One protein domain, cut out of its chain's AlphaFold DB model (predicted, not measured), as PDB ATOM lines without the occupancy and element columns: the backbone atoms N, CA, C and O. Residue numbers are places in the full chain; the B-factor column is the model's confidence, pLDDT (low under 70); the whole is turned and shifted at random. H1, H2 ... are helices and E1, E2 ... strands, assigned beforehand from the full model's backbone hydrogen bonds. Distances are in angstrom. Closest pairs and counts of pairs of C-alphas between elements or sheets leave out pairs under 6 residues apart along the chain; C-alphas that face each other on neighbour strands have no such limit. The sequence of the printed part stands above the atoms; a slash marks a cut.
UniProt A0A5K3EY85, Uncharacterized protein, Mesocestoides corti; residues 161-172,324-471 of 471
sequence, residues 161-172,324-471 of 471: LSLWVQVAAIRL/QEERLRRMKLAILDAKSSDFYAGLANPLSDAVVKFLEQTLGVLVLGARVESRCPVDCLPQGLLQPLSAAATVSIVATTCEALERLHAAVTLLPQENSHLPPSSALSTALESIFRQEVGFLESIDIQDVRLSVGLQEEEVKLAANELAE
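Overview. This is residues 161 to 172 and 324 to 471 of the 471 residues of an uncharacterized protein of Mesocestoides corti (UniProt A0A5K3EY85). A strongly twisted sheet of four strands curls round the long helix H1, whose residues 324 to 332 stick out from the body. H2 packs on edge strand E2 and H4 along edge strand E4, H3 packs on both of these helices, and H5 runs side by side with H3. The printed part has 160 residues with five named helices and four named strands, in the order E1 H1 H2 E2 E3 H3 H4 E4 H5; the sheet, E2 E3 E1 E4, is antiparallel, and the class is mixed. The whole is compact, radius of gyration of the C-alphas 15.8 A, spanning 58 by 32 by 31 A.

Along the chain. Find C-alpha 161 at (281.411, 229.096, 159.942); E1 runs from there to 172, 32.4 A. H1, residues 324 to 348, covers 35.5 A. Next come H2, 353 to 363, E2, 365 to 373, bending by 65 degrees at 368, and E3, 392 to 399. H3, 402 to 412, H4, 427 to 438, and E4, 448 to 457, 26.0 A, follow. H5, 459 to 470, ends at C-alpha 470 (270.329, 228.774, 149.027).

Arrangement. Look for N 166 and O 454, 2.9 A, between E1 and E4; N 163 and O 395, 2.9 A, between E1 and E3; and N 368 and O 396, 2.8 A, in hairpin E2 and E3. H1 is on the sheet; the C-alphas of Ala 348 and Arg 371 are its closest to E2, 5.5 A. E3, H3, H4, E4 form a split strand-helix-strand unit, E1 between its strands, with a right-handed crossover. H3, the hub, touches H5, closest C-alphas Cys 402 and Leu 469, 6.2 A, at a shallow tilt of 20 degrees, opposite ways. In the five helices every O i to N i+4 pair is within hydrogen-bond range.

Size, cuts and confidence. Across the cut, residues 173 to 323, C-alphas 172 and 324 are 21.4 A apart. Links E2 to E3 and H3 to H4 are long. Confidence is under 70 in 45 residues, among them 374 to 391.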
ATOM      1  N   LEU A 161     281.839 229.032 158.542       87.25
ATOM      2  CA  LEU A 161     281.411 229.096 159.942       87.25
ATOM      3  C   LEU A 161     282.617 229.034 160.887       87.25
ATOM      4  O   LEU A 161     283.662 228.470 160.546       87.25
ATOM      5  N   SER A 162     282.418 229.529 162.102       85.69
ATOM      6  CA  SER A 162     283.332 229.427 163.233       85.69
ATOM      7  C   SER A 162     282.811 228.358 164.198       85.69
ATOM      8  O   SER A 162     281.854 228.578 164.939       85.69
ATOM      9  N   LEU A 163     283.422 227.170 164.186       86.31
ATOM     10  CA  LEU A 163     283.111 226.107 165.142       86.31
ATOM     11  C   LEU A 163     283.886 226.356 166.441       86.31
ATOM     12  O   LEU A 163     285.112 226.247 166.464       86.31
ATOM     13  N   TRP A 164     283.168 226.678 167.513       85.12
ATOM     14  CA  TRP A 164     283.737 226.973 168.828       85.12
ATOM     15  C   TRP A 164     283.881 225.688 169.642       85.12
ATOM     16  O   TRP A 164     282.913 224.947 169.801       85.12
ATOM     17  N   VAL A 165     285.075 225.434 170.177       85.56
ATOM     18  CA  VAL A 165     285.390 224.290 171.043       85.56
ATOM     19  C   VAL A 165     285.990 224.812 172.347       85.56
ATOM     20  O   VAL A 165     287.078 225.389 172.352       85.56
ATOM     21  N   GLN A 166     285.287 224.596 173.460       83.00
ATOM     22  CA  GLN A 166     285.732 224.966 174.804       83.00
ATOM     23  C   GLN A 166     285.881 223.722 175.689       83.00
ATOM     24  O   GLN A 166     285.016 222.844 175.693       83.00
ATOM     25  N   VAL A 167     286.953 223.648 176.478       83.00
ATOM     26  CA  VAL A 167     287.112 222.622 177.519       83.00
ATOM     27  C   VAL A 167     286.139 222.919 178.665       83.00
ATOM     28  O   VAL A 167     286.267 223.928 179.352       83.00
ATOM     29  N   ALA A 168     285.156 222.041 178.861       76.56
ATOM     30  CA  ALA A 168     284.100 222.197 179.864       76.56
ATOM     31  C   ALA A 168     284.462 221.552 181.212       76.56
ATOM     32  O   ALA A 168     284.088 222.065 182.264       76.56
ATOM     33  N   ALA A 169     285.176 220.424 181.176       75.69
ATOM     34  CA  ALA A 169     285.705 219.752 182.358       75.69
ATOM     35  C   ALA A 169     286.921 218.886 182.000       75.69
ATOM     36  O   ALA A 169     287.053 218.421 180.867       75.69
ATOM     37  N   ILE A 170     287.776 218.614 182.987       78.31
ATOM     38  CA  ILE A 170     288.924 217.701 182.863       78.31
ATOM     39  C   ILE A 170     288.948 216.683 184.003       78.31
ATOM     40  O   ILE A 170     288.454 216.950 185.102       78.31
ATOM     41  N   ARG A 171     289.561 215.531 183.737       79.25
ATOM     42  CA  ARG A 171     289.868 214.471 184.700       79.25
ATOM     43  C   ARG A 171     291.378 214.317 184.795       79.25
ATOM     44  O   ARG A 171     292.040 214.012 183.802       79.25
ATOM     45  N   LEU A 172     291.908 214.511 185.995       74.38
ATOM     46  CA  LEU A 172     293.339 214.423 186.286       74.38
ATOM     47  C   LEU A 172     293.697 213.070 186.906       74.38
ATOM     48  O   LEU A 172     292.834 212.366 187.439       74.38
ATOM     49  N   GLN A 324     286.416 228.836 202.433       59.78
ATOM     50  CA  GLN A 324     287.059 227.603 201.989       59.78
ATOM     51  C   GLN A 324     286.439 227.055 200.693       59.78
ATOM     52  O   GLN A 324     287.184 226.662 199.797       59.78
ATOM     53  N   GLU A 325     285.111 227.070 200.549       62.25
ATOM     54  CA  GLU A 325     284.403 226.678 199.324       62.25
ATOM     55  C   GLU A 325     284.779 227.589 198.145       62.25
ATOM     56  O   GLU A 325     285.131 227.105 197.069       62.25
ATOM     57  N   GLU A 326     284.794 228.909 198.346       63.44
ATOM     58  CA  GLU A 326     285.228 229.856 197.320       63.44
ATOM     59  C   GLU A 326     286.716 229.688 196.974       63.44
ATOM     60  O   GLU A 326     287.087 229.771 195.802       63.44
ATOM     61  N   ARG A 327     287.589 229.438 197.962       63.19
ATOM     62  CA  ARG A 327     289.014 229.133 197.728       63.19
ATOM     63  C   ARG A 327     289.177 227.861 196.896       63.19
ATOM     64  O   ARG A 327     289.927 227.868 195.922       63.19
ATOM     65  N   LEU A 328     288.430 226.808 197.223       64.25
ATOM     66  CA  LEU A 328     288.413 225.550 196.478       64.25
ATOM     67  C   LEU A 328     287.894 225.751 195.044       64.25
ATOM     68  O   LEU A 328     288.478 225.224 194.099       64.25
ATOM     69  N   ARG A 329     286.846 226.565 194.864       67.50
ATOM     70  CA  ARG A 329     286.292 226.936 193.552       67.50
ATOM     71  C   ARG A 329     287.298 227.716 192.700       67.50
ATOM     72  O   ARG A 329     287.455 227.393 191.527       67.50
ATOM     73  N   ARG A 330     288.013 228.689 193.281       65.62
ATOM     74  CA  ARG A 330     289.097 229.432 192.605       65.62
ATOM     75  C   ARG A 330     290.246 228.507 192.189       65.62
ATOM     76  O   ARG A 330     290.739 228.627 191.074       65.62
ATOM     77  N   MET A 331     290.636 227.560 193.047       67.00
ATOM     78  CA  MET A 331     291.700 226.596 192.738       67.00
ATOM     79  C   MET A 331     291.291 225.618 191.624       67.00
ATOM     80  O   MET A 331     292.070 225.387 190.704       67.00
ATOM     81  N   LYS A 332     290.052 225.103 191.655       70.88
ATOM     82  CA  LYS A 332     289.470 224.303 190.562       70.88
ATOM     83  C   LYS A 332     289.491 225.060 189.228       70.88
ATOM     84  O   LYS A 332     289.904 224.485 188.226       70.88
ATOM     85  N   LEU A 333     289.085 226.334 189.233       70.88
ATOM     86  CA  LEU A 333     289.086 227.197 188.047       70.88
ATOM     87  C   LEU A 333     290.502 227.343 187.468       70.88
ATOM     88  O   LEU A 333     290.722 226.989 186.319       70.88
ATOM     89  N   ALA A 334     291.479 227.744 188.289       71.94
ATOM     90  CA  ALA A 334     292.856 227.968 187.845       71.94
ATOM     91  C   ALA A 334     293.524 226.710 187.251       71.94
ATOM     92  O   ALA A 334     294.299 226.812 186.302       71.94
ATOM     93  N   ILE A 335     293.212 225.519 187.780       75.12
ATOM     94  CA  ILE A 335     293.701 224.243 187.233       75.12
ATOM     95  C   ILE A 335     293.049 223.941 185.872       75.12
ATOM     96  O   ILE A 335     293.742 223.509 184.950       75.12
ATOM     97  N   LEU A 336     291.743 224.192 185.729       78.44
ATOM     98  CA  LEU A 336     291.022 224.043 184.460       78.44
ATOM     99  C   LEU A 336     291.521 225.046 183.406       78.44
ATOM    100  O   LEU A 336     291.697 224.672 182.249       78.44
ATOM    101  N   ASP A 337     291.800 226.289 183.794       76.00
ATOM    102  CA  ASP A 337     292.304 227.337 182.899       76.00
ATOM    103  C   ASP A 337     293.722 227.025 182.401       76.00
ATOM    104  O   ASP A 337     293.990 227.107 181.204       76.00
ATOM    105  N   ALA A 338     294.617 226.576 183.289       78.94
ATOM    106  CA  ALA A 338     295.967 226.162 182.909       78.94
ATOM    107  C   ALA A 338     295.943 224.957 181.951       78.94
ATOM    108  O   ALA A 338     296.462 225.031 180.839       78.94
ATOM    109  N   LYS A 339     295.271 223.863 182.336       81.94
ATOM    110  CA  LYS A 339     295.234 222.633 181.528       81.94
ATOM    111  C   LYS A 339     294.379 222.746 180.258       81.94
ATOM    112  O   LYS A 339     294.628 222.012 179.304       81.94
ATOM    113  N   SER A 340     293.424 223.677 180.189       79.19
ATOM    114  CA  SER A 340     292.761 224.021 178.922       79.19
ATOM    115  C   SER A 340     293.656 224.868 178.015       79.19
ATOM    116  O   SER A 340     293.667 224.621 176.814       79.19
ATOM    117  N   SER A 341     294.476 225.779 178.557       79.25
ATOM    118  CA  SER A 341     295.504 226.485 177.778       79.25
ATOM    119  C   SER A 341     296.520 225.519 177.158       79.25
ATOM    120  O   SER A 341     296.830 225.658 175.977       79.25
ATOM    121  N   ASP A 342     296.988 224.512 177.906       82.00
ATOM    122  CA  ASP A 342     297.876 223.460 177.382       82.00
ATOM    123  C   ASP A 342     297.199 222.664 176.244       82.00
ATOM    124  O   ASP A 342     297.774 222.475 175.171       82.00
ATOM    125  N   PHE A 343     295.936 222.262 176.436       84.19
ATOM    126  CA  PHE A 343     295.122 221.584 175.417       84.19
ATOM    127  C   PHE A 343     294.923 222.439 174.154       84.19
ATOM    128  O   PHE A 343     295.086 221.944 173.038       84.19
ATOM    129  N   TYR A 344     294.625 223.733 174.299       83.00
ATOM    130  CA  TYR A 344     294.494 224.641 173.159       83.00
ATOM    131  C   TYR A 344     295.831 224.896 172.460       83.00
ATOM    132  O   TYR A 344     295.841 225.017 171.239       83.00
ATOM    133  N   ALA A 345     296.954 224.942 173.186       78.56
ATOM    134  CA  ALA A 345     298.285 225.044 172.591       78.56
ATOM    135  C   ALA A 345     298.608 223.813 171.726       78.56
ATOM    136  O   ALA A 345     299.103 223.972 170.611       78.56
ATOM    137  N   GLY A 346     298.235 222.610 172.180       73.69
ATOM    138  CA  GLY A 346     298.319 221.378 171.388       73.69
ATOM    139  C   GLY A 346     297.438 221.377 170.128       73.69
ATOM    140  O   GLY A 346     297.816 220.784 169.122       73.69
ATOM    141  N   LEU A 347     296.298 222.079 170.145       72.00
ATOM    142  CA  LEU A 347     295.424 222.264 168.974       72.00
ATOM    143  C   LEU A 347     295.825 223.436 168.060       72.00
ATOM    144  O   LEU A 347     295.318 223.530 166.940       72.00
ATOM    145  N   ALA A 348     296.668 224.358 168.535       62.66
ATOM    146  CA  ALA A 348     296.844 225.671 167.916       62.66
ATOM    147  C   ALA A 348     297.474 225.607 166.518       62.66
ATOM    148  O   ALA A 348     297.125 226.432 165.677       62.66
ATOM    149  N   ASN A 349     298.389 224.660 166.277       59.62
ATOM    150  CA  ASN A 349     298.799 224.174 164.953       59.62
ATOM    151  C   ASN A 349     299.780 222.985 165.090       59.62
ATOM    152  O   ASN A 349     300.710 223.080 165.892       59.62
ATOM    153  N   PRO A 350     299.680 221.937 164.249       56.50
ATOM    154  CA  PRO A 350     298.569 221.643 163.345       56.50
ATOM    155  C   PRO A 350     297.358 221.086 164.114       56.50
ATOM    156  O   PRO A 350     297.517 220.402 165.120       56.50
ATOM    157  N   LEU A 351     296.145 221.302 163.592       69.38
ATOM    158  CA  LEU A 351     295.011 220.445 163.959       69.38
ATOM    159  C   LEU A 351     295.365 218.986 163.663       69.38
ATOM    160  O   LEU A 351     295.953 218.702 162.615       69.38
ATOM    161  N   SER A 352     294.960 218.067 164.538       72.94
ATOM    162  CA  SER A 352     295.218 216.653 164.303       72.94
ATOM    163  C   SER A 352     294.504 216.165 163.036       72.94
ATOM    164  O   SER A 352     293.347 216.492 162.749       72.94
ATOM    165  N   ASP A 353     295.219 215.356 162.259       77.31
ATOM    166  CA  ASP A 353     294.742 214.785 160.999       77.31
ATOM    167  C   ASP A 353     293.465 213.942 161.193       77.31
ATOM    168  O   ASP A 353     292.580 213.945 160.338       77.31
ATOM    169  N   ALA A 354     293.298 213.307 162.360       78.75
ATOM    170  CA  ALA A 354     292.081 212.581 162.715       78.75
ATOM    171  C   ALA A 354     290.870 213.511 162.939       78.75
ATOM    172  O   ALA A 354     289.779 213.197 162.459       78.75
ATOM    173  N   VAL A 355     291.041 214.675 163.586       81.62
ATOM    174  CA  VAL A 355     289.970 215.683 163.714       81.62
ATOM    175  C   VAL A 355     289.604 216.266 162.348       81.62
ATOM    176  O   VAL A 355     288.417 216.366 162.029       81.62
ATOM    177  N   VAL A 356     290.593 216.594 161.507       83.12
ATOM    178  CA  VAL A 356     290.340 217.098 160.144       83.12
ATOM    179  C   VAL A 356     289.579 216.059 159.318       83.12
ATOM    180  O   VAL A 356     288.516 216.369 158.782       83.12
ATOM    181  N   LYS A 357     290.051 214.807 159.277       85.12
ATOM    182  CA  LYS A 357     289.379 213.713 158.558       85.12
ATOM    183  C   LYS A 357     287.979 213.444 159.089       85.12
ATOM    184  O   LYS A 357     287.072 213.246 158.286       85.12
ATOM    185  N   PHE A 358     287.761 213.491 160.402       85.44
ATOM    186  CA  PHE A 358     286.425 213.341 160.970       85.44
ATOM    187  C   PHE A 358     285.463 214.433 160.474       85.44
ATOM    188  O   PHE A 358     284.369 214.105 160.011       85.44
ATOM    189  N   LEU A 359     285.871 215.706 160.510       85.12
ATOM    190  CA  LEU A 359     285.049 216.832 160.050       85.12
ATOM    191  C   LEU A 359     284.795 216.777 158.530       85.12
ATOM    192  O   LEU A 359     283.636 216.837 158.104       85.12
ATOM    193  N   GLU A 360     285.843 216.585 157.718       86.69
ATOM    194  CA  GLU A 360     285.722 216.541 156.253       86.69
ATOM    195  C   GLU A 360     284.911 215.320 155.777       86.69
ATOM    196  O   GLU A 360     284.055 215.462 154.904       86.69
ATOM    197  N   GLN A 361     285.110 214.133 156.363       84.88
ATOM    198  CA  GLN A 361     284.471 212.890 155.898       84.88
ATOM    199  C   GLN A 361     283.093 212.630 156.529       84.88
ATOM    200  O   GLN A 361     282.190 212.155 155.843       84.88
ATOM    201  N   THR A 362     282.896 212.943 157.817       82.56
ATOM    202  CA  THR A 362     281.643 212.620 158.536       82.56
ATOM    203  C   THR A 362     280.601 213.727 158.395       82.56
ATOM    204  O   THR A 362     279.416 213.451 158.185       82.56
ATOM    205  N   LEU A 363     281.026 214.992 158.486       83.06
ATOM    206  CA  LEU A 363     280.128 216.150 158.399       83.06
ATOM    207  C   LEU A 363     280.101 216.774 156.996       83.06
ATOM    208  O   LEU A 363     279.121 217.425 156.643       83.06
ATOM    209  N   GLY A 364     281.105 216.524 156.149       80.19
ATOM    210  CA  GLY A 364     281.175 217.100 154.798       80.19
ATOM    211  C   GLY A 364     281.503 218.597 154.792       80.19
ATOM    212  O   GLY A 364     281.108 219.312 153.867       80.19
ATOM    213  N   VAL A 365     282.182 219.077 155.839       86.12
ATOM    214  CA  VAL A 365     282.623 220.471 155.977       86.12
ATOM    215  C   VAL A 365     284.129 220.552 155.750       86.12
ATOM    216  O   VAL A 365     284.875 219.765 156.323       86.12
ATOM    217  N   LEU A 366     284.588 221.486 154.918       82.56
ATOM    218  CA  LEU A 366     286.021 221.675 154.663       82.56
ATOM    219  C   LEU A 366     286.654 222.429 155.831       82.56
ATOM    220  O   LEU A 366     286.112 223.448 156.259       82.56
ATOM    221  N   VAL A 367     287.804 221.969 156.324       82.88
ATOM    222  CA  VAL A 367     288.505 222.619 157.443       82.88
ATOM    223  C   VAL A 367     289.551 223.592 156.902       82.88
ATOM    224  O   VAL A 367     290.459 223.201 156.173       82.88
ATOM    225  N   LEU A 368     289.432 224.872 157.258       77.31
ATOM    226  CA  LEU A 368     290.384 225.907 156.840       77.31
ATOM    227  C   LEU A 368     291.607 225.959 157.765       77.31
ATOM    228  O   LEU A 368     292.722 226.144 157.284       77.31
ATOM    229  N   GLY A 369     291.385 225.777 159.069       72.19
ATOM    230  CA  GLY A 369     292.397 225.775 160.128       72.19
ATOM    231  C   GLY A 369     291.777 226.050 161.501       72.19
ATOM    232  O   GLY A 369     290.573 226.303 161.594       72.19
ATOM    233  N   ALA A 370     292.593 226.028 162.556       76.56
ATOM    234  CA  ALA A 370     292.202 226.482 163.891       76.56
ATOM    235  C   ALA A 370     293.010 227.701 164.346       76.56
ATOM    236  O   ALA A 370     294.099 227.973 163.838       76.56
ATOM    237  N   ARG A 371     292.469 228.412 165.335       76.81
ATOM    238  CA  ARG A 371     293.178 229.388 166.168       76.81
ATOM    239  C   ARG A 371     292.625 229.332 167.593       76.81
ATOM    240  O   ARG A 371     291.529 228.820 167.816       76.81
ATOM    241  N   VAL A 372     293.374 229.862 168.555       78.50
ATOM    242  CA  VAL A 372     292.912 230.012 169.943       78.50
ATOM    243  C   VAL A 372     292.467 231.455 170.140       78.50
ATOM    244  O   VAL A 372     293.229 232.378 169.856       78.50
ATOM    245  N   GLU A 373     291.244 231.658 170.615       73.94
ATOM    246  CA  GLU A 373     290.696 232.980 170.913       73.94
ATOM    247  C   GLU A 373     290.500 233.139 172.420       73.94
ATOM    248  O   GLU A 373     290.032 232.237 173.113       73.94
ATOM    249  N   SER A 374     290.873 234.308 172.941       63.16
ATOM    250  CA  SER A 374     290.865 234.595 174.380       63.16
ATOM    251  C   SER A 374     289.463 234.730 174.979       63.16
ATOM    252  O   SER A 374     289.334 234.778 176.200       63.16
ATOM    253  N   ARG A 375     288.421 234.809 174.139       64.69
ATOM    254  CA  ARG A 375     287.007 234.816 174.531       64.69
ATOM    255  C   ARG A 375     286.159 234.143 173.457       64.69
ATOM    256  O   ARG A 375     286.273 234.485 172.284       64.69
ATOM    257  N   CYS A 376     285.255 233.264 173.875       64.88
ATOM    258  CA  CYS A 376     284.096 232.893 173.065       64.88
ATOM    259  C   CYS A 376     283.107 234.078 173.011       64.88
ATOM    260  O   CYS A 376     282.914 234.731 174.043       64.88
ATOM    261  N   PRO A 377     282.446 234.365 171.872       64.44
ATOM    262  CA  PRO A 377     281.330 235.289 171.837       64.44
ATOM    263  C   PRO A 377     280.208 234.785 172.739       64.44
ATOM    264  O   PRO A 377     280.003 233.576 172.909       64.44
ATOM    265  N   VAL A 378     279.458 235.735 173.287       55.34
ATOM    266  CA  VAL A 378     278.197 235.448 173.972       55.34
ATOM    267  C   VAL A 378     277.265 234.719 172.988       55.34
ATOM    268  O   VAL A 378     277.376 234.882 171.772       55.34
ATOM    269  N   ASP A 379     276.409 233.847 173.517       59.72
ATOM    270  CA  ASP A 379     275.400 233.064 172.784       59.72
ATOM    271  C   ASP A 379     275.909 231.962 171.823       59.72
ATOM    272  O   ASP A 379     275.105 231.182 171.323       59.72
ATOM    273  N   CYS A 380     277.225 231.788 171.625       60.56
ATOM    274  CA  CYS A 380     277.766 230.700 170.782       60.56
ATOM    275  C   CYS A 380     277.833 229.320 171.466       60.56
ATOM    276  O   CYS A 380     277.999 228.304 170.790       60.56
ATOM    277  N   LEU A 381     277.742 229.266 172.799       60.06
ATOM    278  CA  LEU A 381     277.831 228.040 173.600       60.06
ATOM    279  C   LEU A 381     276.700 227.995 174.645       60.06
ATOM    280  O   LEU A 381     276.275 229.040 175.144       60.06
ATOM    281  N   PRO A 382     276.210 226.797 175.016       56.50
ATOM    282  CA  PRO A 382     275.071 226.647 175.918       56.50
ATOM    283  C   PRO A 382     275.355 227.248 177.303       56.50
ATOM    284  O   PRO A 382     276.297 226.856 177.993       56.50
ATOM    285  N   GLN A 383     274.485 228.165 177.736       47.62
ATOM    286  CA  GLN A 383     274.676 229.057 178.895       47.62
ATOM    287  C   GLN A 383     274.966 228.347 180.233       47.62
ATOM    288  O   GLN A 383     275.548 228.941 181.134       47.62
ATOM    289  N   GLY A 384     274.618 227.063 180.366       45.88
ATOM    290  CA  GLY A 384     274.942 226.240 181.537       45.88
ATOM    291  C   GLY A 384     276.326 225.570 181.522       45.88
ATOM    292  O   GLY A 384     276.556 224.714 182.376       45.88
ATOM    293  N   LEU A 385     277.195 225.848 180.543       47.22
ATOM    294  CA  LEU A 385     278.550 225.272 180.413       47.22
ATOM    295  C   LEU A 385     279.675 226.306 180.316       47.22
ATOM    296  O   LEU A 385     280.845 225.935 180.334       47.22
ATOM    297  N   LEU A 386     279.332 227.583 180.190       51.06
ATOM    298  CA  LEU A 386     280.290 228.632 179.883       51.06
ATOM    299  C   LEU A 386     281.119 229.057 181.098       51.06
ATOM    300  O   LEU A 386     280.581 229.456 182.131       51.06
ATOM    301  N   GLN A 387     282.432 229.141 180.891       55.00
ATOM    302  CA  GLN A 387     283.199 230.258 181.434       55.00
ATOM    303  C   GLN A 387     283.038 231.466 180.490       55.00
ATOM    304  O   GLN A 387     283.550 231.401 179.371       55.00
ATOM    305  N   PRO A 388     282.410 232.587 180.902       50.09
ATOM    306  CA  PRO A 388     282.211 233.752 180.024       50.09
ATOM    307  C   PRO A 388     283.493 234.522 179.647       50.09
ATOM    308  O   PRO A 388     283.422 235.518 178.933       50.09
ATOM    309  N   LEU A 389     284.652 234.120 180.183       55.34
ATOM    310  CA  LEU A 389     285.932 234.827 180.070       55.34
ATOM    311  C   LEU A 389     287.130 233.904 179.778       55.34
ATOM    312  O   LEU A 389     288.256 234.393 179.755       55.34
ATOM    313  N   SER A 390     286.908 232.600 179.581       63.84
ATOM    314  CA  SER A 390     287.994 231.650 179.298       63.84
ATOM    315  C   SER A 390     288.248 231.519 177.796       63.84
ATOM    316  O   SER A 390     287.376 231.817 176.972       63.84
ATOM    317  N   ALA A 391     289.443 231.044 177.454       67.19
ATOM    318  CA  ALA A 391     289.829 230.781 176.079       67.19
ATOM    319  C   ALA A 391     288.976 229.661 175.456       67.19
ATOM    320  O   ALA A 391     288.445 228.781 176.145       67.19
ATOM    321  N   ALA A 392     288.866 229.697 174.131       77.50
ATOM    322  CA  ALA A 392     288.247 228.664 173.312       77.50
ATOM    323  C   ALA A 392     289.018 228.524 171.993       77.50
ATOM    324  O   ALA A 392     289.563 229.499 171.474       77.50
ATOM    325  N   ALA A 393     289.049 227.319 171.429       81.44
ATOM    326  CA  ALA A 393     289.554 227.114 170.078       81.44
ATOM    327  C   ALA A 393     288.440 227.396 169.061       81.44
ATOM    328  O   ALA A 393     287.331 226.875 169.197       81.44
ATOM    329  N   THR A 394     288.736 228.175 168.021       82.81
ATOM    330  CA  THR A 394     287.882 228.288 166.835       82.81
ATOM    331  C   THR A 394     288.457 227.492 165.689       82.81
ATOM    332  O   THR A 394     289.559 227.761 165.210       82.81
ATOM    333  N   VAL A 395     287.677 226.533 165.200       83.12
ATOM    334  CA  VAL A 395     287.949 225.834 163.949       83.12
ATOM    335  C   VAL A 395     287.160 226.536 162.850       83.12
ATOM    336  O   VAL A 395     285.930 226.512 162.829       83.12
ATOM    337  N   SER A 396     287.870 227.186 161.934       82.81
ATOM    338  CA  SER A 396     287.270 227.798 160.751       82.81
ATOM    339  C   SER A 396     286.912 226.699 159.754       82.81
ATOM    340  O   SER A 396     287.801 226.013 159.248       82.81
ATOM    341  N   ILE A 397     285.624 226.532 159.464       86.44
ATOM    342  CA  ILE A 397     285.100 225.477 158.583       86.44
ATOM    343  C   ILE A 397     284.225 226.059 157.469       86.44
ATOM    344  O   ILE A 397     283.791 227.206 157.544       86.44
ATOM    345  N   VAL A 398     283.952 225.272 156.427       84.31
ATOM    346  CA  VAL A 398     283.052 225.642 155.324       84.31
ATOM    347  C   VAL A 398     282.074 224.511 155.039       84.31
ATOM    348  O   VAL A 398     282.480 223.435 154.596       84.31
ATOM    349  N   ALA A 399     280.781 224.759 155.242       84.44
ATOM    350  CA  ALA A 399     279.730 223.880 154.751       84.44
ATOM    351  C   ALA A 399     279.597 224.050 153.230       84.44
ATOM    352  O   ALA A 399     279.342 225.145 152.737       84.44
ATOM    353  N   THR A 400     279.794 222.966 152.478       77.75
ATOM    354  CA  THR A 400     279.744 222.994 151.002       77.75
ATOM    355  C   THR A 400     278.335 222.791 150.436       77.75
ATOM    356  O   THR A 400     278.092 223.112 149.274       77.75
ATOM    357  N   THR A 401     277.403 222.289 151.252       81.19
ATOM    358  CA  THR A 401     275.989 222.059 150.918       81.19
ATOM    359  C   THR A 401     275.098 222.329 152.133       81.19
ATOM    360  O   THR A 401     275.560 222.245 153.277       81.19
ATOM    361  N   CYS A 402     273.804 222.587 151.913       81.25
ATOM    362  CA  CYS A 402     272.822 222.700 153.000       81.25
ATOM    363  C   CYS A 402     272.766 221.419 153.852       81.25
ATOM    364  O   CYS A 402     272.747 221.496 155.074       81.25
ATOM    365  N   GLU A 403     272.873 220.238 153.234       83.88
ATOM    366  CA  GLU A 403     272.931 218.949 153.943       83.88
ATOM    367  C   GLU A 403     274.152 218.817 154.874       83.88
ATOM    368  O   GLU A 403     274.112 218.069 155.851       83.88
ATOM    369  N   ALA A 404     275.272 219.487 154.574       82.38
ATOM    370  CA  ALA A 404     276.423 219.559 155.476       82.38
ATOM    371  C   ALA A 404     276.159 220.520 156.646       82.38
ATOM    372  O   ALA A 404     276.466 220.184 157.787       82.38
ATOM    373  N   LEU A 405     275.528 221.669 156.376       85.50
ATOM    374  CA  LEU A 405     275.125 222.643 157.395       85.50
ATOM    375  C   LEU A 405     274.113 222.048 158.391       85.50
ATOM    376  O   LEU A 405     274.301 222.162 159.600       85.50
ATOM    377  N   GLU A 406     273.086 221.350 157.898       84.38
ATOM    378  CA  GLU A 406     272.072 220.680 158.720       84.38
ATOM    379  C   GLU A 406     272.673 219.566 159.588       84.38
ATOM    380  O   GLU A 406     272.416 219.514 160.792       84.38
ATOM    381  N   ARG A 407     273.520 218.696 159.011       84.44
ATOM    382  CA  ARG A 407     274.210 217.632 159.768       84.44
ATOM    383  C   ARG A 407     275.141 218.197 160.835       84.44
ATOM    384  O   ARG A 407     275.171 217.667 161.943       84.44
ATOM    385  N   LEU A 408     275.876 219.261 160.519       85.81
ATOM    386  CA  LEU A 408     276.737 219.964 161.465       85.81
ATOM    387  C   LEU A 408     275.913 220.560 162.621       85.81
ATOM    388  O   LEU A 408     276.223 220.301 163.782       85.81
ATOM    389  N   HIS A 409     274.838 221.296 162.321       85.00
ATOM    390  CA  HIS A 409     273.963 221.895 163.333       85.00
ATOM    391  C   HIS A 409     273.318 220.828 164.238       85.00
ATOM    392  O   HIS A 409     273.336 220.942 165.465       85.00
ATOM    393  N   ALA A 410     272.822 219.733 163.653       83.31
ATOM    394  CA  ALA A 410     272.281 218.596 164.396       83.31
ATOM    395  C   ALA A 410     273.337 217.865 165.250       83.31
ATOM    396  O   ALA A 410     273.004 217.340 166.309       83.31
ATOM    397  N   ALA A 411     274.607 217.839 164.827       81.69
ATOM    398  CA  ALA A 411     275.701 217.252 165.603       81.69
ATOM    399  C   ALA A 411     276.174 218.156 166.759       81.69
ATOM    400  O   ALA A 411     276.633 217.638 167.779       81.69
ATOM    401  N   VAL A 412     276.053 219.479 166.608       81.69
ATOM    402  CA  VAL A 412     276.350 220.499 167.635       81.69
ATOM    403  C   VAL A 412     275.231 220.614 168.675       81.69
ATOM    404  O   VAL A 412     275.514 220.863 169.845       81.69
ATOM    405  N   THR A 413     273.976 220.391 168.279       77.00
ATOM    406  CA  THR A 413     272.811 220.445 169.175       77.00
ATOM    407  C   THR A 413     272.990 219.499 170.372       77.00
ATOM    408  O   THR A 413     273.319 218.320 170.213       77.00
ATOM    409  N   LEU A 414     272.769 220.009 171.589       67.94
ATOM    410  CA  LEU A 414     272.819 219.199 172.808       67.94
ATOM    411  C   LEU A 414     271.683 218.174 172.826       67.94
ATOM    412  O   LEU A 414     270.517 218.533 172.654       67.94
ATOM    413  N   LEU A 415     272.004 216.919 173.150       60.78
ATOM    414  CA  LEU A 415     270.986 215.984 173.620       60.78
ATOM    415  C   LEU A 415     270.697 216.251 175.108       60.78
ATOM    416  O   LEU A 415     271.641 216.394 175.890       60.78
ATOM    417  N   PRO A 416     269.420 216.302 175.532       51.88
ATOM    418  CA  PRO A 416     269.081 216.407 176.944       51.88
ATOM    419  C   PRO A 416     269.485 215.116 177.668       51.88
ATOM    420  O   PRO A 416     268.947 214.046 177.395       51.88
ATOM    421  N   GLN A 417     270.437 215.217 178.599       52.94
ATOM    422  CA  GLN A 417     270.729 214.145 179.552       52.94
ATOM    423  C   GLN A 417     269.884 214.323 180.810       52.94
ATOM    424  O   GLN A 417     269.976 215.352 181.484       52.94
ATOM    425  N   GLU A 418     269.121 213.296 181.166       41.47
ATOM    426  CA  GLU A 418     268.535 213.188 182.499       41.47
ATOM    427  C   GLU A 418     269.622 212.773 183.507       41.47
ATOM    428  O   GLU A 418     270.319 211.781 183.312       41.47
ATOM    429  N   ASN A 419     269.734 213.519 184.610       44.47
ATOM    430  CA  ASN A 419     270.422 213.112 185.845       44.47
ATOM    431  C   ASN A 419     271.922 212.734 185.742       44.47
ATOM    432  O   ASN A 419     272.375 211.795 186.396       44.47
ATOM    433  N   SER A 420     272.719 213.522 185.011       47.19
ATOM    434  CA  SER A 420     274.192 213.425 185.008       47.19
ATOM    435  C   SER A 420     274.870 214.531 185.831       47.19
ATOM    436  O   SER A 420     274.601 215.713 185.628       47.19
ATOM    437  N   HIS A 421     275.859 214.175 186.662       54.34
ATOM    438  CA  HIS A 421     276.817 215.117 187.281       54.34
ATOM    439  C   HIS A 421     277.927 215.571 186.305       54.34
ATOM    440  O   HIS A 421     279.080 215.736 186.698       54.34
ATOM    441  N   LEU A 422     277.603 215.691 185.018       59.09
ATOM    442  CA  LEU A 422     278.549 215.987 183.944       59.09
ATOM    443  C   LEU A 422     277.991 217.083 183.027       59.09
ATOM    444  O   LEU A 422     276.768 217.266 182.950       59.09
ATOM    445  N   PRO A 423     278.862 217.790 182.289       58.50
ATOM    446  CA  PRO A 423     278.426 218.695 181.239       58.50
ATOM    447  C   PRO A 423     277.673 217.921 180.135       58.50
ATOM    448  O   PRO A 423     278.204 216.920 179.649       58.50
ATOM    449  N   PRO A 424     276.458 218.337 179.709       59.75
ATOM    450  CA  PRO A 424     275.767 217.705 178.588       59.75
ATOM    451  C   PRO A 424     276.604 217.819 177.313       59.75
ATOM    452  O   PRO A 424     276.955 218.913 176.878       59.75
ATOM    453  N   SER A 425     276.905 216.668 176.725       66.44
ATOM    454  CA  SER A 425     277.708 216.521 175.515       66.44
ATOM    455  C   SER A 425     276.832 216.538 174.261       66.44
ATOM    456  O   SER A 425     275.826 215.827 174.192       66.44
ATOM    457  N   SER A 426     277.248 217.277 173.232       79.31
ATOM    458  CA  SER A 426     276.700 217.118 171.884       79.31
ATOM    459  C   SER A 426     277.248 215.844 171.225       79.31
ATOM    460  O   SER A 426     278.206 215.220 171.705       79.31
ATOM    461  N   ALA A 427     276.651 215.424 170.107       79.44
ATOM    462  CA  ALA A 427     277.175 214.288 169.346       79.44
ATOM    463  C   ALA A 427     278.586 214.591 168.801       79.44
ATOM    464  O   ALA A 427     279.455 213.719 168.807       79.44
ATOM    465  N   LEU A 428     278.825 215.844 168.397       83.38
ATOM    466  CA  LEU A 428     280.125 216.327 167.944       83.38
ATOM    467  C   LEU A 428     281.162 216.350 169.072       83.38
ATOM    468  O   LEU A 428     282.274 215.868 168.868       83.38
ATOM    469  N   SER A 429     280.812 216.841 170.267       83.75
ATOM    470  CA  SER A 429     281.765 216.852 171.382       83.75
ATOM    471  C   SER A 429     282.177 215.436 171.787       83.75
ATOM    472  O   SER A 429     283.366 215.156 171.902       83.75
ATOM    473  N   THR A 430     281.218 214.509 171.869       82.25
ATOM    474  CA  THR A 430     281.474 213.090 172.179       82.25
ATOM    475  C   THR A 430     282.412 212.434 171.157       82.25
ATOM    476  O   THR A 430     283.281 211.643 171.529       82.25
ATOM    477  N   ALA A 431     282.262 212.763 169.868       83.94
ATOM    478  CA  ALA A 431     283.125 212.252 168.807       83.94
ATOM    479  C   ALA A 431     284.553 212.818 168.894       83.94
ATOM    480  O   ALA A 431     285.510 212.048 168.837       83.94
ATOM    481  N   LEU A 432     284.702 214.130 169.107       84.38
ATOM    482  CA  LEU A 432     286.009 214.779 169.276       84.38
ATOM    483  C   LEU A 432     286.738 214.271 170.530       84.38
ATOM    484  O   LEU A 432     287.910 213.917 170.454       84.38
ATOM    485  N   GLU A 433     286.039 214.119 171.657       86.12
ATOM    486  CA  GLU A 433     286.590 213.474 172.856       86.12
ATOM    487  C   GLU A 433     287.069 212.038 172.580       86.12
ATOM    488  O   GLU A 433     288.089 211.610 173.113       86.12
ATOM    489  N   SER A 434     286.351 211.271 171.750       84.19
ATOM    490  CA  SER A 434     286.771 209.918 171.358       84.19
ATOM    491  C   SER A 434     288.048 209.927 170.512       84.19
ATOM    492  O   SER A 434     288.885 209.044 170.677       84.19
ATOM    493  N   ILE A 435     288.227 210.938 169.656       84.31
ATOM    494  CA  ILE A 435     289.434 211.116 168.838       84.31
ATOM    495  C   ILE A 435     290.635 211.463 169.730       84.31
ATOM    496  O   ILE A 435     291.638 210.758 169.685       84.31
ATOM    497  N   PHE A 436     290.511 212.434 170.641       83.44
ATOM    498  CA  PHE A 436     291.601 212.795 171.563       83.44
ATOM    499  C   PHE A 436     291.972 211.684 172.563       83.44
ATOM    500  O   PHE A 436     293.100 211.656 173.047       83.44
ATOM    501  N   ARG A 437     291.064 210.738 172.853       81.88
ATOM    502  CA  ARG A 437     291.371 209.503 173.609       81.88
ATOM    503  C   ARG A 437     292.064 208.419 172.765       81.88
ATOM    504  O   ARG A 437     292.640 207.500 173.337       81.88
ATOM    505  N   GLN A 438     291.964 208.479 171.435       80.94
ATOM    506  CA  GLN A 438     292.591 207.528 170.502       80.94
ATOM    507  C   GLN A 438     293.944 208.030 169.970       80.94
ATOM    508  O   GLN A 438     294.780 207.224 169.563       80.94
ATOM    509  N   GLU A 439     294.178 209.342 169.995       77.44
ATOM    510  CA  GLU A 439     295.468 209.954 169.678       77.44
ATOM    511  C   GLU A 439     296.503 209.641 170.769       77.44
ATOM    512  O   GLU A 439     296.500 210.208 171.863       77.44
ATOM    513  N   VAL A 440     297.385 208.690 170.450       66.44
ATOM    514  CA  VAL A 440     298.391 208.128 171.362       66.44
ATOM    515  C   VAL A 440     299.238 209.236 171.990       66.44
ATOM    516  O   VAL A 440     299.945 209.961 171.294       66.44
ATOM    517  N   GLY A 441     299.185 209.334 173.318       69.06
ATOM    518  CA  GLY A 441     299.992 210.264 174.102       69.06
ATOM    519  C   GLY A 441     299.506 211.718 174.131       69.06
ATOM    520  O   GLY A 441     300.100 212.500 174.865       69.06
ATOM    521  N   PHE A 442     298.445 212.111 173.409       80.94
ATOM    522  CA  PHE A 442     298.020 213.521 173.377       80.94
ATOM    523  C   PHE A 442     297.587 214.025 174.762       80.94
ATOM    524  O   PHE A 442     298.213 214.929 175.314       80.94
ATOM    525  N   LEU A 443     296.573 213.397 175.371       81.12
ATOM    526  CA  LEU A 443     296.107 213.767 176.717       81.12
ATOM    527  C   LEU A 443     297.182 213.508 177.788       81.12
ATOM    528  O   LEU A 443     297.337 214.312 178.706       81.12
ATOM    529  N   GLU A 444     297.977 212.443 177.622       80.31
ATOM    530  CA  GLU A 444     299.087 212.098 178.522       80.31
ATOM    531  C   GLU A 444     300.174 213.184 178.533       80.31
ATOM    532  O   GLU A 444     300.673 213.524 179.602       80.31
ATOM    533  N   SER A 445     300.483 213.795 177.382       80.19
ATOM    534  CA  SER A 445     301.441 214.910 177.275       80.19
ATOM    535  C   SER A 445     300.995 216.190 177.997       80.19
ATOM    536  O   SER A 445     301.805 217.085 178.225       80.19
ATOM    537  N   ILE A 446     299.715 216.255 178.383       78.12
ATOM    538  CA  ILE A 446     299.080 217.363 179.106       78.12
ATOM    539  C   ILE A 446     298.734 216.940 180.558       78.12
ATOM    540  O   ILE A 446     298.090 217.689 181.290       78.12
ATOM    541  N   ASP A 447     299.158 215.757 181.019       77.94
ATOM    542  CA  ASP A 447     298.805 215.144 182.320       77.94
ATOM    543  C   ASP A 447     297.290 214.906 182.542       77.94
ATOM    544  O   ASP A 447     296.829 214.666 183.667       77.94
ATOM    545  N   ILE A 448     296.496 214.962 181.471       80.75
ATOM    546  CA  ILE A 448     295.047 214.746 181.481       80.75
ATOM    547  C   ILE A 448     294.764 213.263 181.210       80.75
ATOM    548  O   ILE A 448     295.374 212.641 180.347       80.75
ATOM    549  N   GLN A 449     293.796 212.684 181.921       80.50
ATOM    550  CA  GLN A 449     293.307 211.328 181.634       80.50
ATOM    551  C   GLN A 449     292.049 211.315 180.767       80.50
ATOM    552  O   GLN A 449     291.799 210.352 180.048       80.50
ATOM    553  N   ASP A 450     291.215 212.346 180.887       79.88
ATOM    554  CA  ASP A 450     289.971 212.475 180.137       79.88
ATOM    555  C   ASP A 450     289.536 213.947 180.083       79.88
ATOM    556  O   ASP A 450     289.798 214.722 181.009       79.88
ATOM    557  N   VAL A 451     288.854 214.331 179.010       83.25
ATOM    558  CA  VAL A 451     288.419 215.704 178.734       83.25
ATOM    559  C   VAL A 451     286.939 215.707 178.362       83.25
ATOM    560  O   VAL A 451     286.450 214.767 177.735       83.25
ATOM    561  N   ARG A 452     286.216 216.765 178.745       83.88
ATOM    562  CA  ARG A 452     284.875 217.073 178.234       83.88
ATOM    563  C   ARG A 452     284.884 218.368 177.457       83.88
ATOM    564  O   ARG A 452     285.414 219.373 177.931       83.88
ATOM    565  N   LEU A 453     284.256 218.345 176.288       83.00
ATOM    566  CA  LEU A 453     284.203 219.488 175.383       83.00
ATOM    567  C   LEU A 453     282.776 220.036 175.298       83.00
ATOM    568  O   LEU A 453     281.817 219.291 175.103       83.00
ATOM    569  N   SER A 454     282.643 221.354 175.410       80.25
ATOM    570  CA  SER A 454     281.470 222.095 174.951       80.25
ATOM    571  C   SER A 454     281.761 222.564 173.528       80.25
ATOM    572  O   SER A 454     282.826 223.127 173.271       80.25
ATOM    573  N   VAL A 455     280.855 222.292 172.590       83.12
ATOM    574  CA  VAL A 455     281.042 222.619 171.170       83.12
ATOM    575  C   VAL A 455     279.823 223.377 170.664       83.12
ATOM    576  O   VAL A 455     278.698 222.991 170.979       83.12
ATOM    577  N   GLY A 456     280.049 224.445 169.901       82.69
ATOM    578  CA  GLY A 456     279.024 225.416 169.532       82.69
ATOM    579  C   GLY A 456     279.261 226.103 168.191       82.69
ATOM    580  O   GLY A 456     280.330 226.006 167.589       82.69
ATOM    581  N   LEU A 457     278.227 226.801 167.730       83.69
ATOM    582  CA  LEU A 457     278.190 227.592 166.502       83.69
ATOM    583  C   LEU A 457     277.432 228.883 166.789       83.69
ATOM    584  O   LEU A 457     276.489 228.881 167.582       83.69
ATOM    585  N   GLN A 458     277.788 229.964 166.103       82.44
ATOM    586  CA  GLN A 458     277.022 231.200 166.186       82.44
ATOM    587  C   GLN A 458     275.746 231.089 165.337       82.44
ATOM    588  O   GLN A 458     275.819 230.846 164.131       82.44
ATOM    589  N   GLU A 459     274.575 231.298 165.945       79.25
ATOM    590  CA  GLU A 459     273.278 231.162 165.259       79.25
ATOM    591  C   GLU A 459     273.179 232.077 164.022       79.25
ATOM    592  O   GLU A 459     272.701 231.661 162.967       79.25
ATOM    593  N   GLU A 460     273.725 233.295 164.107       78.88
ATOM    594  CA  GLU A 460     273.779 234.242 162.986       78.88
ATOM    595  C   GLU A 460     274.736 233.807 161.866       78.88
ATOM    596  O   GLU A 460     274.415 233.977 160.690       78.88
ATOM    597  N   GLU A 461     275.876 233.177 162.179       82.50
ATOM    598  CA  GLU A 461     276.737 232.606 161.133       82.50
ATOM    599  C   GLU A 461     276.025 231.474 160.387       82.50
ATOM    600  O   GLU A 461     276.153 231.400 159.162       82.50
ATOM    601  N   VAL A 462     275.265 230.636 161.107       84.12
ATOM    602  CA  VAL A 462     274.466 229.528 160.556       84.12
ATOM    603  C   VAL A 462     273.322 230.053 159.688       84.12
ATOM    604  O   VAL A 462     273.168 229.580 158.563       84.12
ATOM    605  N   LYS A 463     272.573 231.069 160.138       83.62
ATOM    606  CA  LYS A 463     271.541 231.751 159.330       83.62
ATOM    607  C   LYS A 463     272.129 232.331 158.045       83.62
ATOM    608  O   LYS A 463     271.601 232.095 156.959       83.62
ATOM    609  N   LEU A 464     273.247 233.053 158.151       82.38
ATOM    610  CA  LEU A 464     273.922 233.620 156.986       82.38
ATOM    611  C   LEU A 464     274.454 232.526 156.051       82.38
ATOM    612  O   LEU A 464     274.297 232.658 154.846       82.38
ATOM    613  N   ALA A 465     275.024 231.437 156.573       82.88
ATOM    614  CA  ALA A 465     275.492 230.311 155.763       82.88
ATOM    615  C   ALA A 465     274.338 229.574 155.061       82.88
ATOM    616  O   ALA A 465     274.498 229.169 153.913       82.88
ATOM    617  N   ALA A 466     273.177 229.428 155.707       83.81
ATOM    618  CA  ALA A 466     271.981 228.845 155.099       83.81
ATOM    619  C   ALA A 466     271.469 229.706 153.935       83.81
ATOM    620  O   ALA A 466     271.237 229.184 152.847       83.81
ATOM    621  N   ASN A 467     271.371 231.025 154.141       81.00
ATOM    622  CA  ASN A 467     271.001 231.977 153.091       81.00
ATOM    623  C   ASN A 467     272.025 231.957 151.946       81.00
ATOM    624  O   ASN A 467     271.657 231.764 150.791       81.00
ATOM    625  N   GLU A 468     273.318 232.067 152.269       81.81
ATOM    626  CA  GLU A 468     274.412 231.984 151.300       81.81
ATOM    627  C   GLU A 468     274.369 230.683 150.496       81.81
ATOM    628  O   GLU A 468     274.715 230.718 149.324       81.81
ATOM    629  N   LEU A 469     273.982 229.539 151.075       79.50
ATOM    630  CA  LEU A 469     273.911 228.234 150.400       79.50
ATOM    631  C   LEU A 469     272.601 227.990 149.623       79.50
ATOM    632  O   LEU A 469     272.542 227.024 148.863       79.50
ATOM    633  N   ALA A 470     271.598 228.864 149.754       76.00
ATOM    634  CA  ALA A 470     270.329 228.774 149.027       76.00
ATOM    635  C   ALA A 470     270.324 229.482 147.649       76.00
ATOM    636  O   ALA A 470     269.446 229.191 146.838       76.00
ATOM    637  N   GLU A 471     271.278 230.390 147.390       57.78
ATOM    638  CA  GLU A 471     271.397 231.192 146.143       57.78
ATOM    639  C   GLU A 471     272.050 230.492 144.922       57.78
ATOM    640  O   GLU A 471     271.687 230.862 143.785       57.78
TER     641      GLU A 471